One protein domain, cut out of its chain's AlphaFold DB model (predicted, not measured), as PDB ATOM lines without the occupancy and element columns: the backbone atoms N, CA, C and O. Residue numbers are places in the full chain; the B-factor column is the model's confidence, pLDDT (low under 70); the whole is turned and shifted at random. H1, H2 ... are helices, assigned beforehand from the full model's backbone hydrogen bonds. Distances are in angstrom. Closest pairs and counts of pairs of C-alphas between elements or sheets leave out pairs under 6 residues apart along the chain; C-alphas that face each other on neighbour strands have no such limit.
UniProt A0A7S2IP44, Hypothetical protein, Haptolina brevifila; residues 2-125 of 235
ATOM      1  N   GLN A   2      56.589 114.211 144.699       82.50
ATOM      2  CA  GLN A   2      56.305 114.247 143.246       82.50
ATOM      3  C   GLN A   2      55.363 113.139 142.737       82.50
ATOM      4  O   GLN A   2      54.450 113.426 141.976       82.50
ATOM      5  N   VAL A   3      55.519 111.892 143.197       88.81
ATOM      6  CA  VAL A   3      54.628 110.782 142.791       88.81
ATOM      7  C   VAL A   3      53.176 111.040 143.207       88.81
ATOM      8  O   VAL A   3      52.259 110.806 142.429       88.81
ATOM      9  N   PHE A   4      52.964 111.600 144.401       90.25
ATOM     10  CA  PHE A   4      51.635 111.999 144.868       90.25
ATOM     11  C   PHE A   4      51.016 113.076 143.967       90.25
ATOM     12  O   PHE A   4      49.843 112.976 143.631       90.25
ATOM     13  N   ALA A   5      51.806 114.053 143.512       87.00
ATOM     14  CA  ALA A   5      51.332 115.083 142.590       87.00
ATOM     15  C   ALA A   5      50.925 114.512 141.218       87.00
ATOM     16  O   ALA A   5      49.877 114.884 140.695       87.00
ATOM     17  N   PHE A   6      51.696 113.570 140.660       89.56
ATOM     18  CA  PHE A   6      51.348 112.910 139.393       89.56
ATOM     19  C   PHE A   6      50.099 112.034 139.510       89.56
ATOM     20  O   PHE A   6      49.230 112.092 138.642       89.56
ATOM     21  N   LEU A   7      49.980 111.256 140.590       88.69
ATOM     22  CA  LEU A   7      48.801 110.427 140.842       88.69
ATOM     23  C   LEU A   7      47.559 111.277 141.095       88.69
ATOM     24  O   LEU A   7      46.501 110.962 140.567       88.69
ATOM     25  N   TYR A   8      47.685 112.369 141.850       87.94
ATOM     26  CA  TYR A   8      46.592 113.307 142.082       87.94
ATOM     27  C   TYR A   8      46.115 113.944 140.774       87.94
ATOM     28  O   TYR A   8      44.922 113.911 140.483       87.94
ATOM     29  N   TRP A   9      47.036 114.465 139.959       87.62
ATOM     30  CA  TRP A   9      46.690 115.058 138.670       87.62
ATOM     31  C   TRP A   9      46.022 114.032 137.753       87.62
ATOM     32  O   TRP A   9      44.937 114.286 137.238       87.62
ATOM     33  N   PHE A  10      46.610 112.846 137.610       87.00
ATOM     34  CA  PHE A  10      46.058 111.816 136.741       87.00
ATOM     35  C   PHE A  10      44.693 111.323 137.227       87.00
ATOM     36  O   PHE A  10      43.759 111.246 136.436       87.00
ATOM     37  N   LEU A  11      44.545 111.030 138.519       86.69
ATOM     38  CA  LEU A  11      43.313 110.482 139.079       86.69
ATOM     39  C   LEU A  11      42.192 111.521 139.062       86.69
ATOM     40  O   LEU A  11      41.104 111.229 138.579       86.69
ATOM     41  N   VAL A  12      42.447 112.742 139.533       90.75
ATOM     42  CA  VAL A  12      41.403 113.770 139.619       90.75
ATOM     43  C   VAL A  12      41.022 114.282 138.236       90.75
ATOM     44  O   VAL A  12      39.836 114.328 137.922       90.75
ATOM     45  N   VAL A  13      41.993 114.615 137.378       91.25
ATOM     46  CA  VAL A  13      41.695 115.180 136.052       91.25
ATOM     47  C   VAL A  13      41.074 114.129 135.135       91.25
ATOM     48  O   VAL A  13      40.068 114.419 134.495       91.25
ATOM     49  N   THR A  14      41.599 112.900 135.099       91.31
ATOM     50  CA  THR A  14      41.051 111.852 134.216       91.31
ATOM     51  C   THR A  14      39.648 111.435 134.643       91.31
ATOM     52  O   THR A  14      38.766 111.323 133.793       91.31
ATOM     53  N   ILE A  15      39.401 111.242 135.945       93.81
ATOM     54  CA  ILE A  15      38.058 110.883 136.429       93.81
ATOM     55  C   ILE A  15      37.082 112.035 136.187       93.81
ATOM     56  O   ILE A  15      35.976 111.796 135.708       93.81
ATOM     57  N   PHE A  16      37.485 113.279 136.456       93.56
ATOM     58  CA  PHE A  16      36.621 114.438 136.249       93.56
ATOM     59  C   PHE A  16      36.274 114.655 134.772       93.56
ATOM     60  O   PHE A  16      35.103 114.830 134.444       93.56
ATOM     61  N   LEU A  17      37.255 114.589 133.866       92.88
ATOM     62  CA  LEU A  17      37.005 114.738 132.430       92.88
ATOM     63  C   LEU A  17      36.113 113.615 131.896       92.88
ATOM     64  O   LEU A  17      35.165 113.893 131.166       92.88
ATOM     65  N   ASN A  18      36.348 112.366 132.304       94.12
ATOM     66  CA  ASN A  18      35.500 111.246 131.895       94.12
ATOM     67  C   ASN A  18      34.076 111.360 132.456       94.12
ATOM     68  O   ASN A  18      33.124 111.025 131.755       94.12
ATOM     69  N   LEU A  19      33.913 111.882 133.677       95.25
ATOM     70  CA  LEU A  19      32.599 112.167 134.253       95.25
ATOM     71  C   LEU A  19      31.871 113.270 133.472       95.25
ATOM     72  O   LEU A  19      30.695 113.116 133.151       95.25
ATOM     73  N   LEU A  20      32.564 114.357 133.127       96.12
ATOM     74  CA  LEU A  20      31.986 115.427 132.314       96.12
ATOM     75  C   LEU A  20      31.565 114.918 130.933       96.12
ATOM     76  O   LEU A  20      30.445 115.185 130.501       96.12
ATOM     77  N   PHE A  21      32.423 114.153 130.256       97.12
ATOM     78  CA  PHE A  21      32.079 113.575 128.959       97.12
ATOM     79  C   PHE A  21      30.906 112.598 129.053       97.12
ATOM     80  O   PHE A  21      30.063 112.607 128.162       97.12
ATOM     81  N   ALA A  22      30.804 111.812 130.127       96.56
ATOM     82  CA  ALA A  22      29.670 110.918 130.335       96.56
ATOM     83  C   ALA A  22      28.341 111.689 130.403       96.56
ATOM     84  O   ALA A  22      27.415 111.349 129.674       96.56
ATOM     85  N   ILE A  23      28.271 112.766 131.195       97.12
ATOM     86  CA  ILE A  23      27.061 113.606 131.305       97.12
ATOM     87  C   ILE A  23      26.717 114.245 129.952       97.12
ATOM     88  O   ILE A  23      25.561 114.271 129.532       97.12
ATOM     89  N   ILE A  24      27.724 114.746 129.236       97.19
ATOM     90  CA  ILE A  24      27.521 115.356 127.919       97.19
ATOM     91  C   ILE A  24      26.978 114.321 126.918       97.19
ATOM     92  O   ILE A  24      26.020 114.606 126.205       97.19
ATOM     93  N   ILE A  25      27.544 113.113 126.868       97.56
ATOM     94  CA  ILE A  25      27.079 112.054 125.959       97.56
ATOM     95  C   ILE A  25      25.655 111.616 126.312       97.56
ATOM     96  O   ILE A  25      24.845 111.444 125.403       97.56
ATOM     97  N   ASP A  26      25.349 111.474 127.600       97.56
ATOM     98  CA  ASP A  26      24.022 111.080 128.073       97.56
ATOM     99  C   ASP A  26      22.954 112.102 127.653       97.56
ATOM    100  O   ASP A  26      21.981 111.759 126.982       97.56
ATOM    101  N   THR A  27      23.210 113.393 127.893       96.81
ATOM    102  CA  THR A  27      22.299 114.473 127.469       96.81
ATOM    103  C   THR A  27      22.129 114.543 125.947       96.81
ATOM    104  O   THR A  27      21.011 114.696 125.455       96.81
ATOM    105  N   PHE A  28      23.199 114.383 125.159       97.31
ATOM    106  CA  PHE A  28      23.080 114.341 123.695       97.31
ATOM    107  C   PHE A  28      22.326 113.107 123.195       97.31
ATOM    108  O   PHE A  28      21.597 113.195 122.200       97.31
ATOM    109  N   PHE A  29      22.494 111.961 123.855       97.00
ATOM    110  CA  PHE A  29      21.750 110.751 123.536       97.00
ATOM    111  C   PHE A  29      20.256 110.947 123.799       97.00
ATOM    112  O   PHE A  29      19.444 110.644 122.919       97.00
ATOM    113  N   GLU A  30      19.899 111.534 124.944       97.00
ATOM    114  CA  GLU A  30      18.517 111.868 125.277       97.00
ATOM    115  C   GLU A  30      17.916 112.823 124.237       97.00
ATOM    116  O   GLU A  30      16.907 112.479 123.620       97.00
ATOM    117  N   LEU A  31      18.585 113.943 123.930       96.56
ATOM    118  CA  LEU A  31      18.142 114.909 122.914       96.56
ATOM    119  C   LEU A  31      17.930 114.263 121.537       96.56
ATOM    120  O   LEU A  31      16.970 114.577 120.827       96.56
ATOM    121  N   ARG A  32      18.815 113.341 121.135       95.31
ATOM    122  CA  ARG A  32      18.669 112.607 119.872       95.31
ATOM    123  C   ARG A  32      17.473 111.663 119.908       95.31
ATOM    124  O   ARG A  32      16.777 111.546 118.897       95.31
ATOM    125  N   SER A  33      17.261 110.971 121.024       96.50
ATOM    126  CA  SER A  33      16.137 110.053 121.181       96.50
ATOM    127  C   SER A  33      14.802 110.804 121.189       96.50
ATOM    128  O   SER A  33      13.907 110.415 120.443       96.50
ATOM    129  N   ASP A  34      14.713 111.940 121.890       95.00
ATOM    130  CA  ASP A  34      13.542 112.819 121.880       95.00
ATOM    131  C   ASP A  34      13.248 113.318 120.462       95.00
ATOM    132  O   ASP A  34      12.146 113.137 119.947       95.00
ATOM    133  N   ASN A  35      14.256 113.846 119.760       94.50
ATOM    134  CA  ASN A  35      14.067 114.298 118.384       94.50
ATOM    135  C   ASN A  35      13.602 113.160 117.457       94.50
ATOM    136  O   ASN A  35      12.724 113.360 116.619       94.50
ATOM    137  N   LYS A  36      14.151 111.947 117.614       94.75
ATOM    138  CA  LYS A  36      13.713 110.774 116.844       94.75
ATOM    139  C   LYS A  36      12.258 110.410 117.150       94.75
ATOM    140  O   LYS A  36      11.509 110.139 116.214       94.75
ATOM    141  N   ASN A  37      11.860 110.428 118.419       93.19
ATOM    142  CA  ASN A  37      10.490 110.138 118.835       93.19
ATOM    143  C   ASN A  37       9.519 111.176 118.261       93.19
ATOM    144  O   ASN A  37       8.548 110.812 117.608       93.19
ATOM    145  N   ARG A  38       9.846 112.468 118.364       90.69
ATOM    146  CA  ARG A  38       9.014 113.560 117.833       90.69
ATOM    147  C   ARG A  38       8.845 113.494 116.318       90.69
ATOM    148  O   ARG A  38       7.761 113.774 115.810       90.69
ATOM    149  N   LEU A  39       9.897 113.117 115.589       91.19
ATOM    150  CA  LEU A  39       9.819 112.902 114.141       91.19
ATOM    151  C   LEU A  39       8.969 111.675 113.794       91.19
ATOM    152  O   LEU A  39       8.143 111.753 112.885       91.19
ATOM    153  N   SER A  40       9.130 110.575 114.536       91.69
ATOM    154  CA  SER A  40       8.306 109.374 114.382       91.69
ATOM    155  C   SER A  40       6.824 109.679 114.607       91.69
ATOM    156  O   SER A  40       5.990 109.298 113.787       91.69
ATOM    157  N   ASP A  41       6.490 110.417 115.665       90.12
ATOM    158  CA  ASP A  41       5.113 110.804 115.967       90.12
ATOM    159  C   ASP A  41       4.542 111.720 114.879       90.12
ATOM    160  O   ASP A  41       3.418 111.520 114.421       90.12
ATOM    161  N   ALA A  42       5.323 112.687 114.387       86.62
ATOM    162  CA  ALA A  42       4.889 113.585 113.315       86.62
ATOM    163  C   ALA A  42       4.596 112.856 111.984       86.62
ATOM    164  O   ALA A  42       3.757 113.304 111.186       86.62
ATOM    165  N   GLU A  43       5.288 111.744 111.722       90.19
ATOM    166  CA  GLU A  43       5.073 110.923 110.531       90.19
ATOM    167  C   GLU A  43       3.894 109.955 110.694       90.19
ATOM    168  O   GLU A  43       3.100 109.786 109.759       90.19
ATOM    169  N   ASN A  44       3.769 109.354 111.881       94.06
ATOM    170  CA  ASN A  44       2.878 108.227 112.139       94.06
ATOM    171  C   ASN A  44       1.582 108.594 112.860       94.06
ATOM    172  O   ASN A  44       0.684 107.764 112.900       94.06
ATOM    173  N   VAL A  45       1.434 109.801 113.397       95.38
ATOM    174  CA  VAL A  45       0.212 110.253 114.075       95.38
ATOM    175  C   VAL A  45      -0.393 111.425 113.313       95.38
ATOM    176  O   VAL A  45       0.300 112.322 112.827       95.38
ATOM    177  N   CYS A  46      -1.718 111.422 113.157       95.38
ATOM    178  CA  CYS A  46      -2.399 112.492 112.443       95.38
ATOM    179  C   CYS A  46      -2.545 113.701 113.366       95.38
ATOM    180  O   CYS A  46      -3.109 113.588 114.449       95.38
ATOM    181  N   PHE A  47      -2.091 114.873 112.921       94.19
ATOM    182  CA  PHE A  47      -2.111 116.096 113.730       94.19
ATOM    183  C   PHE A  47      -3.527 116.541 114.144       94.19
ATOM    184  O   PHE A  47      -3.690 117.128 115.208       94.19
ATOM    185  N   ILE A  48      -4.547 116.271 113.321       94.94
ATOM    186  CA  ILE A  48      -5.921 116.739 113.560       94.94
ATOM    187  C   ILE A  48      -6.710 115.776 114.455       94.94
ATOM    188  O   ILE A  48      -7.340 116.214 115.416       94.94
ATOM    189  N   CYS A  49      -6.686 114.473 114.160       94.25
ATOM    190  CA  CYS A  49      -7.478 113.490 114.905       94.25
ATOM    191  C   CYS A  49      -6.690 112.681 115.940       94.25
ATOM    192  O   CYS A  49      -7.313 112.007 116.753       94.25
ATOM    193  N   GLY A  50      -5.356 112.710 115.924       94.25
ATOM    194  CA  GLY A  50      -4.518 111.952 116.861       94.25
ATOM    195  C   GLY A  50      -4.489 110.439 116.623       94.25
ATOM    196  O   GLY A  50      -3.937 109.706 117.434       94.25
ATOM    197  N   ILE A  51      -5.080 109.946 115.531       94.50
ATOM    198  CA  ILE A  51      -5.088 108.515 115.206       94.50
ATOM    199  C   ILE A  51      -3.753 108.132 114.551       94.50
ATOM    200  O   ILE A  51      -3.256 108.841 113.670       94.50
ATOM    201  N   GLU A  52      -3.195 106.995 114.964       95.19
ATOM    202  CA  GLU A  52      -1.993 106.413 114.367       95.19
ATOM    203  C   GLU A  52      -2.236 105.858 112.957       95.19
ATOM    204  O   GLU A  52      -3.237 105.190 112.689       95.19
ATOM    205  N   ARG A  53      -1.233 106.013 112.089       95.12
ATOM    206  CA  ARG A  53      -1.128 105.444 110.743       95.12
ATOM    207  C   ARG A  53      -1.397 103.941 110.721       95.12
ATOM    208  O   ARG A  53      -2.114 103.468 109.846       95.12
ATOM    209  N   SER A  54      -0.906 103.220 111.731       94.44
ATOM    210  CA  SER A  54      -1.130 101.782 111.927       94.44
ATOM    211  C   SER A  54      -2.620 101.406 111.873       94.44
ATOM    212  O   SER A  54      -2.998 100.340 111.389       94.44
ATOM    213  N   THR A  55      -3.501 102.285 112.351       93.31
ATOM    214  CA  THR A  55      -4.952 102.075 112.342       93.31
ATOM    215  C   THR A  55      -5.540 102.274 110.954       93.31
ATOM    216  O   THR A  55      -6.428 101.521 110.571       93.31
ATOM    217  N   PHE A  56      -5.034 103.221 110.172       94.56
ATOM    218  CA  PHE A  56      -5.471 103.407 108.789       94.56
ATOM    219  C   PHE A  56      -5.021 102.241 107.907       94.56
ATOM    220  O   PHE A  56      -5.849 101.665 107.202       94.56
ATOM    221  N   ASP A  57      -3.763 101.814 108.044       93.88
ATOM    222  CA  ASP A  57      -3.197 100.700 107.277       93.88
ATOM    223  C   ASP A  57      -3.948  99.383 107.559       93.88
ATOM    224  O   ASP A  57      -4.328  98.672 106.627       93.88
ATOM    225  N   ARG A  58      -4.272  99.091 108.832       92.69
ATOM    226  CA  ARG A  58      -5.087  97.916 109.223       92.69
ATOM    227  C   ARG A  58      -6.487  97.904 108.610       92.69
ATOM    228  O   ARG A  58      -7.074  96.837 108.461       92.69
ATOM    229  N   ASN A  59      -7.024  99.075 108.290       90.88
ATOM    230  CA  ASN A  59      -8.369  99.241 107.750       90.88
ATOM    231  C   ASN A  59      -8.375  99.533 106.243       90.88
ATOM    232  O   ASN A  59      -9.424  99.858 105.692       90.88
ATOM    233  N   GLY A  60      -7.222  99.415 105.572       91.94
ATOM    234  CA  GLY A  60      -7.100  99.624 104.130       91.94
ATOM    235  C   GLY A  60      -7.293 101.077 103.683       91.94
ATOM    236  O   GLY A  60      -7.568 101.319 102.510       91.94
ATOM    237  N   VAL A  61      -7.162 102.048 104.590       92.62
ATOM    238  CA  VAL A  61      -7.279 103.476 104.272       92.62
ATOM    239  C   VAL A  61      -5.909 104.042 103.914       92.62
ATOM    240  O   VAL A  61      -4.936 103.864 104.643       92.62
ATOM    241  N   ASN A  62      -5.827 104.783 102.808       94.44
ATOM    242  CA  ASN A  62      -4.581 105.420 102.400       94.44
ATOM    243  C   ASN A  62      -4.215 106.594 103.328       94.44
ATOM    244  O   ASN A  62      -4.903 107.615 103.369       94.44
ATOM    245  N   TRP A  63      -3.084 106.474 104.027       94.38
ATOM    246  CA  TRP A  63      -2.592 107.494 104.958       94.38
ATOM    247  C   TRP A  63      -2.375 108.877 104.331       94.38
ATOM    248  O   TRP A  63      -2.673 109.904 104.945       94.38
ATOM    249  N   ARG A  64      -1.849 108.922 103.102       93.50
ATOM    250  CA  ARG A  64      -1.562 110.186 102.412       93.50
ATOM    251  C   ARG A  64      -2.853 110.906 102.047       93.50
ATOM    252  O   ARG A  64      -2.935 112.117 102.220       93.50
ATOM    253  N   GLU A  65      -3.839 110.149 101.581       93.88
ATOM    254  CA  GLU A  65      -5.160 110.670 101.237       93.88
ATOM    255  C   GLU A  65      -5.857 111.261 102.463       93.88
ATOM    256  O   GLU A  65      -6.313 112.401 102.426       93.88
ATOM    257  N   HIS A  66      -5.815 110.544 103.590       94.88
ATOM    258  CA  HIS A  66      -6.322 111.039 104.866       94.88
ATOM    259  C   HIS A  66      -5.683 112.381 105.266       94.88
ATOM    260  O   HIS A  66      -6.390 113.326 105.604       94.88
ATOM    261  N   LYS A  67      -4.350 112.510 105.190       94.38
ATOM    262  CA  LYS A  67      -3.654 113.755 105.576       94.38
ATOM    263  C   LYS A  67      -3.866 114.918 104.608       94.38
ATOM    264  O   LYS A  67      -3.768 116.057 105.045       94.38
ATOM    265  N   LEU A  68      -4.078 114.657 103.320       93.44
ATOM    266  CA  LEU A  68      -4.146 115.709 102.302       93.44
ATOM    267  C   LEU A  68      -5.577 116.174 102.015       93.44
ATOM    268  O   LEU A  68      -5.785 117.360 101.788       93.44
ATOM    269  N   HIS A  69      -6.545 115.259 102.027       92.75
ATOM    270  CA  HIS A  69      -7.918 115.552 101.613       92.75
ATOM    271  C   HIS A  69      -8.918 115.555 102.773       92.75
ATOM    272  O   HIS A  69      -9.894 116.297 102.717       92.75
ATOM    273  N   GLU A  70      -8.680 114.789 103.846       94.12
ATOM    274  CA  GLU A  70      -9.555 114.814 105.030       94.12
ATOM    275  C   GLU A  70      -9.029 115.764 106.112       94.12
ATOM    276  O   GLU A  70      -9.760 116.617 106.605       94.12
ATOM    277  N   HIS A  71      -7.753 115.630 106.482       95.75
ATOM    278  CA  HIS A  71      -7.131 116.304 107.626       95.75
ATOM    279  C   HIS A  71      -5.900 117.134 107.236       95.75
ATOM    280  O   HIS A  71      -4.846 117.049 107.877       95.75
ATOM    281  N   ASP A  72      -6.037 117.986 106.219       95.25
ATOM    282  CA  ASP A  72      -4.993 118.961 105.909       95.25
ATOM    283  C   ASP A  72      -4.909 120.035 107.001       95.25
ATOM    284  O   ASP A  72      -5.764 120.911 107.139       95.25
ATOM    285  N   ARG A  73      -3.815 119.996 107.765       93.62
ATOM    286  CA  ARG A  73      -3.487 120.976 108.809       93.62
ATOM    287  C   ARG A  73      -3.558 122.426 108.324       93.62
ATOM    288  O   ARG A  73      -3.936 123.297 109.106       93.62
ATOM    289  N   TRP A  74      -3.210 122.704 107.067       95.12
ATOM    290  CA  TRP A  74      -3.204 124.070 106.546       95.12
ATOM    291  C   TRP A  74      -4.608 124.584 106.256       95.12
ATOM    292  O   TRP A  74      -4.880 125.749 106.542       95.12
ATOM    293  N   ALA A  75      -5.518 123.721 105.804       95.31
ATOM    294  CA  ALA A  75      -6.929 124.062 105.653       95.31
ATOM    295  C   ALA A  75      -7.556 124.517 106.987       95.31
ATOM    296  O   ALA A  75      -8.286 125.509 107.019       95.31
ATOM    297  N   TYR A  76      -7.204 123.877 108.111       93.75
ATOM    298  CA  TYR A  76      -7.649 124.312 109.444       93.75
ATOM    299  C   TYR A  76      -7.063 125.671 109.850       93.75
ATOM    300  O   TYR A  76      -7.779 126.520 110.380       93.75
ATOM    301  N   VAL A  77      -5.776 125.914 109.584       93.81
ATOM    302  CA  VAL A  77      -5.159 127.229 109.844       93.81
ATOM    303  C   VAL A  77      -5.825 128.312 108.994       93.81
ATOM    304  O   VAL A  77      -6.159 129.379 109.512       93.81
ATOM    305  N   TYR A  78      -6.069 128.028 107.712       95.44
ATOM    306  CA  TYR A  78      -6.782 128.923 106.807       95.44
ATOM    307  C   TYR A  78      -8.182 129.239 107.333       95.44
ATOM    308  O   TYR A  78      -8.541 130.410 107.394       95.44
ATOM    309  N   LEU A  79      -8.933 128.235 107.794       93.19
ATOM    310  CA  LEU A  79     -10.248 128.429 108.403       93.19
ATOM    311  C   LEU A  79     -10.196 129.387 109.602       93.19
ATOM    312  O   LEU A  79     -11.000 130.314 109.684       93.19
ATOM    313  N   LEU A  80      -9.242 129.208 110.520       91.88
ATOM    314  CA  LEU A  80      -9.111 130.084 111.690       91.88
ATOM    315  C   LEU A  80      -8.790 131.531 111.292       91.88
ATOM    316  O   LEU A  80      -9.356 132.470 111.851       91.88
ATOM    317  N   VAL A  81      -7.897 131.731 110.321       93.56
ATOM    318  CA  VAL A  81      -7.580 133.071 109.799       93.56
ATOM    319  C   VAL A  81      -8.771 133.665 109.041       93.56
ATOM    320  O   VAL A  81      -9.039 134.859 109.174       93.56
ATOM    321  N   HIS A  82      -9.499 132.850 108.277       94.06
ATOM    322  CA  HIS A  82     -10.689 133.247 107.531       94.06
ATOM    323  C   HIS A  82     -11.780 133.765 108.472       94.06
ATOM    324  O   HIS A  82     -12.266 134.878 108.279       94.06
ATOM    325  N   LEU A  83     -12.082 133.019 109.542       92.75
ATOM    326  CA  LEU A  83     -13.029 133.446 110.573       92.75
ATOM    327  C   LEU A  83     -12.584 134.748 111.249       92.75
ATOM    328  O   LEU A  83     -13.401 135.624 111.465       92.75
ATOM    329  N   ARG A  84     -11.293 134.941 111.536       90.56
ATOM    330  CA  ARG A  84     -10.829 136.204 112.145       90.56
ATOM    331  C   ARG A  84     -10.968 137.425 111.235       90.56
ATOM    332  O   ARG A  84     -11.120 138.533 111.739       90.56
ATOM    333  N   LYS A  85     -10.852 137.249 109.916       92.94
ATOM    334  CA  LYS A  85     -10.880 138.355 108.944       92.94
ATOM    335  C   LYS A  85     -12.281 138.684 108.434       92.94
ATOM    336  O   LYS A  85     -12.530 139.828 108.066       92.94
ATOM    337  N   LYS A  86     -13.169 137.694 108.359       93.88
ATOM    338  CA  LYS A  86     -14.525 137.853 107.828       93.88
ATOM    339  C   LYS A  86     -15.438 138.510 108.879       93.88
ATOM    340  O   LYS A  86     -15.362 138.145 110.052       93.88
ATOM    341  N   PRO A  87     -16.308 139.468 108.512       92.50
ATOM    342  CA  PRO A  87     -17.241 140.063 109.464       92.50
ATOM    343  C   PRO A  87     -18.269 139.028 109.946       92.50
ATOM    344  O   PRO A  87     -18.827 138.267 109.155       92.50
ATOM    345  N   LYS A  88     -18.567 139.040 111.252       89.88
ATOM    346  CA  LYS A  88     -19.485 138.077 111.899       89.88
ATOM    347  C   LYS A  88     -20.889 138.050 111.287       89.88
ATOM    348  O   LYS A  88     -21.556 137.026 111.347       89.88
ATOM    349  N   THR A  89     -21.338 139.161 110.705       92.62
ATOM    350  CA  THR A  89     -22.648 139.290 110.043       92.62
ATOM    351  C   THR A  89     -22.766 138.461 108.767       92.62
ATOM    352  O   THR A  89     -23.875 138.183 108.329       92.62
ATOM    353  N   GLU A  90     -21.640 138.068 108.171       94.56
ATOM    354  CA  GLU A  90     -21.588 137.282 106.933       94.56
ATOM    355  C   GLU A  90     -21.255 135.809 107.183       94.56
ATOM    356  O   GLU A  90     -21.044 135.041 106.237       94.56
ATOM    357  N   TYR A  91     -21.153 135.399 108.449       95.31
ATOM    358  CA  TYR A  91     -20.913 134.003 108.763       95.31
ATOM    359  C   TYR A  91     -22.085 133.146 108.309       95.31
ATOM    360  O   TYR A  91     -23.251 133.456 108.550       95.31
ATOM    361  N   ASN A  92     -21.766 132.014 107.694       95.25
ATOM    362  CA  ASN A  92     -22.759 130.970 107.490       95.25
ATOM    363  C   ASN A  92     -23.036 130.220 108.815       95.25
ATOM    364  O   ASN A  92     -22.454 130.512 109.868       95.25
ATOM    365  N   GLY A  93     -23.948 129.244 108.780       93.38
ATOM    366  CA  GLY A  93     -24.366 128.518 109.984       93.38
ATOM    367  C   GLY A  93     -23.230 127.758 110.680       93.38
ATOM    368  O   GLY A  93     -23.111 127.811 111.905       93.38
ATOM    369  N   TRP A  94     -22.361 127.085 109.923       92.25
ATOM    370  CA  TRP A  94     -21.267 126.299 110.503       92.25
ATOM    371  C   TRP A  94     -20.084 127.183 110.932       92.25
ATOM    372  O   TRP A  94     -19.476 126.925 111.969       92.25
ATOM    373  N   GLU A  95     -19.801 128.270 110.210       93.88
ATOM    374  CA  GLU A  95     -18.822 129.292 110.603       93.88
ATOM    375  C   GLU A  95     -19.227 129.944 111.923       93.88
ATOM    376  O   GLU A  95     -18.405 130.054 112.830       93.88
ATOM    377  N   SER A  96     -20.506 130.304 112.066       91.88
ATOM    378  CA  SER A  96     -21.062 130.851 113.309       91.88
ATOM    379  C   SER A  96     -20.929 129.865 114.467       91.88
ATOM    380  O   SER A  96     -20.536 130.252 115.570       91.88
ATOM    381  N   TYR A  97     -21.195 128.580 114.209       91.06
ATOM    382  CA  TYR A  97     -20.999 127.520 115.193       91.06
ATOM    383  C   TYR A  97     -19.541 127.460 115.663       91.06
ATOM    384  O   TYR A  97     -19.290 127.590 116.860       91.06
ATOM    385  N   ILE A  98     -18.568 127.351 114.754       90.88
ATOM    386  CA  ILE A  98     -17.141 127.276 115.116       90.88
ATOM    387  C   ILE A  98     -16.676 128.573 115.793       90.88
ATOM    388  O   ILE A  98     -15.983 128.533 116.811       90.88
ATOM    389  N   ALA A  99     -17.101 129.731 115.287       89.56
ATOM    390  CA  ALA A  99     -16.755 131.024 115.858       89.56
ATOM    391  C   ALA A  99     -17.255 131.172 117.300       89.56
ATOM    392  O   ALA A  99     -16.533 131.742 118.113       89.56
ATOM    393  N   SER A 100     -18.432 130.628 117.639       87.06
ATOM    394  CA  SER A 100     -18.955 130.611 119.017       87.06
ATOM    395  C   SER A 100     -18.123 129.744 119.972       87.06
ATOM    396  O   SER A 100     -18.126 129.958 121.186       87.06
ATOM    397  N   LYS A 101     -17.402 128.754 119.428       86.12
ATOM    398  CA  LYS A 101     -16.557 127.834 120.192       86.12
ATOM    399  C   LYS A 101     -15.167 128.404 120.483       86.12
ATOM    400  O   LYS A 101     -14.592 128.084 121.524       86.12
ATOM    401  N   LEU A 102     -14.673 129.285 119.612       85.06
ATOM    402  CA  LEU A 102     -13.359 129.915 119.715       85.06
ATOM    403  C   LEU A 102     -13.283 130.905 120.902       85.06
ATOM    404  O   LEU A 102     -14.221 131.679 121.108       85.06
ATOM    405  N   PRO A 103     -12.173 130.934 121.670       74.06
ATOM    406  CA  PRO A 103     -12.045 131.771 122.869       74.06
ATOM    407  C   PRO A 103     -12.217 133.272 122.612       74.06
ATOM    408  O   PRO A 103     -12.764 133.969 123.455       74.06
ATOM    409  N   GLU A 104     -11.819 133.770 121.437       72.31
ATOM    410  CA  GLU A 104     -11.897 135.199 121.079       72.31
ATOM    411  C   GLU A 104     -13.328 135.763 121.056       72.31
ATOM    412  O   GLU A 104     -13.516 136.974 121.120       72.31
ATOM    413  N   ASN A 105     -14.344 134.902 120.962       68.56
ATOM    414  CA  ASN A 105     -15.744 135.310 120.848       68.56
ATOM    415  C   ASN A 105     -16.585 134.978 122.083       68.56
ATOM    416  O   ASN A 105     -17.791 135.232 122.069       68.56
ATOM    417  N   ARG A 106     -15.986 134.411 123.138       66.06
ATOM    418  CA  ARG A 106     -16.703 134.094 124.375       66.06
ATOM    419  C   ARG A 106     -16.571 135.236 125.377       66.06
ATOM    420  O   ARG A 106     -15.473 135.644 125.728       66.06
ATOM    421  N   SER A 107     -17.716 135.731 125.841       60.06
ATOM    422  CA  SER A 107     -17.830 136.741 126.903       60.06
ATOM    423  C   SER A 107     -17.714 136.156 128.313       60.06
ATOM    424  O   SER A 107     -17.574 136.897 129.279       60.06
ATOM    425  N   ASP A 108     -17.818 134.834 128.430       62.91
ATOM    426  CA  ASP A 108     -17.784 134.077 129.675       62.91
ATOM    427  C   ASP A 108     -16.396 133.435 129.780       62.91
ATOM    428  O   ASP A 108     -16.021 132.681 128.880       62.91
ATOM    429  N   GLY A 109     -15.607 133.776 130.804       61.41
ATOM    430  CA  GLY A 109     -14.175 133.448 130.966       61.41
ATOM    431  C   GLY A 109     -13.830 131.956 131.114       61.41
ATOM    432  O   GLY A 109     -12.835 131.598 131.743       61.41
ATOM    433  N   ASN A 110     -14.665 131.077 130.569       66.56
ATOM    434  CA  ASN A 110     -14.505 129.639 130.535       66.56
ATOM    435  C   ASN A 110     -13.468 129.203 129.482       66.56
ATOM    436  O   ASN A 110     -13.197 129.892 128.496       66.56
ATOM    437  N   ARG A 111     -12.888 128.018 129.697       65.38
ATOM    438  CA  ARG A 111     -11.852 127.419 128.848       65.38
ATOM    439  C   ARG A 111     -12.362 127.246 127.412       65.38
ATOM    440  O   ARG A 111     -13.518 126.895 127.183       65.38
ATOM    441  N   SER A 112     -11.475 127.477 126.448       66.69
ATOM    442  CA  SER A 112     -11.710 127.275 125.015       66.69
ATOM    443  C   SER A 112     -12.251 125.873 124.720       66.69
ATOM    444  O   SER A 112     -11.643 124.874 125.106       66.69
ATOM    445  N   ASP A 113     -13.383 125.812 124.020       77.44
ATOM    446  CA  ASP A 113     -14.058 124.570 123.654       77.44
ATOM    447  C   ASP A 113     -13.582 124.120 122.265       77.44
ATOM    448  O   ASP A 113     -13.939 124.709 121.245       77.44
ATOM    449  N   PHE A 114     -12.747 123.083 122.228       80.62
ATOM    450  CA  PHE A 114     -12.159 122.538 120.999       80.62
ATOM    451  C   PHE A 114     -12.932 121.338 120.437       80.62
ATOM    452  O   PHE A 114     -12.425 120.633 119.568       80.62
ATOM    453  N   THR A 115     -14.169 121.115 120.890       86.12
ATOM    454  CA  THR A 115     -15.008 119.982 120.451       86.12
ATOM    455  C   THR A 115     -15.308 119.956 118.954       86.12
ATOM    456  O   THR A 115     -15.706 118.916 118.438       86.12
ATOM    457  N   PHE A 116     -15.106 121.067 118.237       87.69
ATOM    458  CA  PHE A 116     -15.274 121.103 116.784       87.69
ATOM    459  C   PHE A 116     -14.164 120.353 116.024       87.69
ATOM    460  O   PHE A 116     -14.374 119.977 114.872       87.69
ATOM    461  N   PHE A 117     -12.990 120.137 116.632       91.69
ATOM    462  CA  PHE A 117     -11.950 119.307 116.026       91.69
ATOM    463  C   PHE A 117     -12.355 117.826 116.096       91.69
ATOM    464  O   PHE A 117     -12.817 117.370 117.145       91.69
ATOM    465  N   PRO A 118     -12.146 117.039 115.025       92.12
ATOM    466  CA  PRO A 118     -12.513 115.626 114.988       92.12
ATOM    467  C   PRO A 118     -11.491 114.763 115.750       92.12
ATOM    468  O   PRO A 118     -10.799 113.919 115.183       92.12
ATOM    469  N   MET A 119     -11.383 114.967 117.064       91.62
ATOM    470  CA  MET A 119     -10.489 114.190 117.921       91.62
ATOM    471  C   MET A 119     -10.896 112.716 117.924       91.62
ATOM    472  O   MET A 119     -12.040 112.387 118.232       91.62
ATOM    473  N   HIS A 120      -9.949 111.832 117.620       90.44
ATOM    474  CA  HIS A 120     -10.143 110.386 117.505       90.44
ATOM    475  C   HIS A 120     -11.231 109.989 116.495       90.44
ATOM    476  O   HIS A 120     -11.847 108.931 116.634       90.44
ATOM    477  N   ARG A 121     -11.498 110.826 115.480       91.31
ATOM    478  CA  ARG A 121     -12.468 110.537 114.416       91.31
ATOM    479  C   ARG A 121     -11.935 110.905 113.041       91.31
ATOM    480  O   ARG A 121     -11.125 111.810 112.912       91.31
ATOM    481  N   ALA A 122     -12.380 110.176 112.023       92.88
ATOM    482  CA  ALA A 122     -12.021 110.411 110.628       92.88
ATOM    483  C   ALA A 122     -13.147 109.904 109.723       92.88
ATOM    484  O   ALA A 122     -13.756 108.875 110.021       92.88
ATOM    485  N   LEU A 123     -13.409 110.600 108.616       91.19
ATOM    486  CA  LEU A 123     -14.456 110.211 107.665       91.19
ATOM    487  C   LEU A 123     -14.173 108.830 107.067       91.19
ATOM    488  O   LEU A 123     -15.038 107.957 107.115       91.19
ATOM    489  N   SER A 124     -12.940 108.603 106.622       91.44
ATOM    490  CA  SER A 124     -12.448 107.311 106.136       91.44
ATOM    491  C   SER A 124     -12.588 106.147 107.123       91.44
ATOM    492  O   SER A 124     -12.648 104.994 106.701       91.44
ATOM    493  N   LEU A 125     -12.680 106.419 108.429       92.44
ATOM    494  CA  LEU A 125     -12.858 105.396 109.463       92.44
ATOM    495  C   LEU A 125     -14.291 105.320 110.003       92.44
ATOM    496  O   LEU A 125     -14.548 104.493 110.876       92.44
TER     497      LEU A 125
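What this domain is: This is residues 2 to 125 of the 235 residues of the protein "Hypothetical protein" of Haptolina brevifila (UniProt A0A7S2IP44). One long helix, H1, sticks out with residues 2 to 40 as an arm from a loose head of four short helices, H2 to H5, and loops. The printed part has 124 residues with five named helices and no named strand: all helix. It is extended, radius of gyration of the C-alphas 26.4 A, spanning 89 by 44 by 22 A.

How they stand to each other: Start at H1, residues 2 to 44; H2, residues 53 to 58, is close but not clearly touching, closest C-alphas Asn 44 and Arg 53, 5.1 A. H3, residues 63 to 70, only just touches H2, only at the corner, with 3 pairs of C-alphas within 8 A, the closest Phe 56 and Trp 63, 6.3 A. H4, residues 73 to 85, runs the same way as H3 at a shallow tilt of 18 degrees. H5, residues 93 to 101, is about perpendicular to H4, at 90 degrees. In these five, every O i to N i+4 pair is within hydrogen-bond range.

Where its parts are: Find C-alpha 2 at (56.305, 114.247, 143.246); H1 runs 62.1 A from there. H4 measures 18.9 A. H5 ends at C-alpha 101, (-16.557, 127.834, 120.192).

The domain as a whole: The printed part has no cut. Residues 105 to 112 are under pLDDT 70.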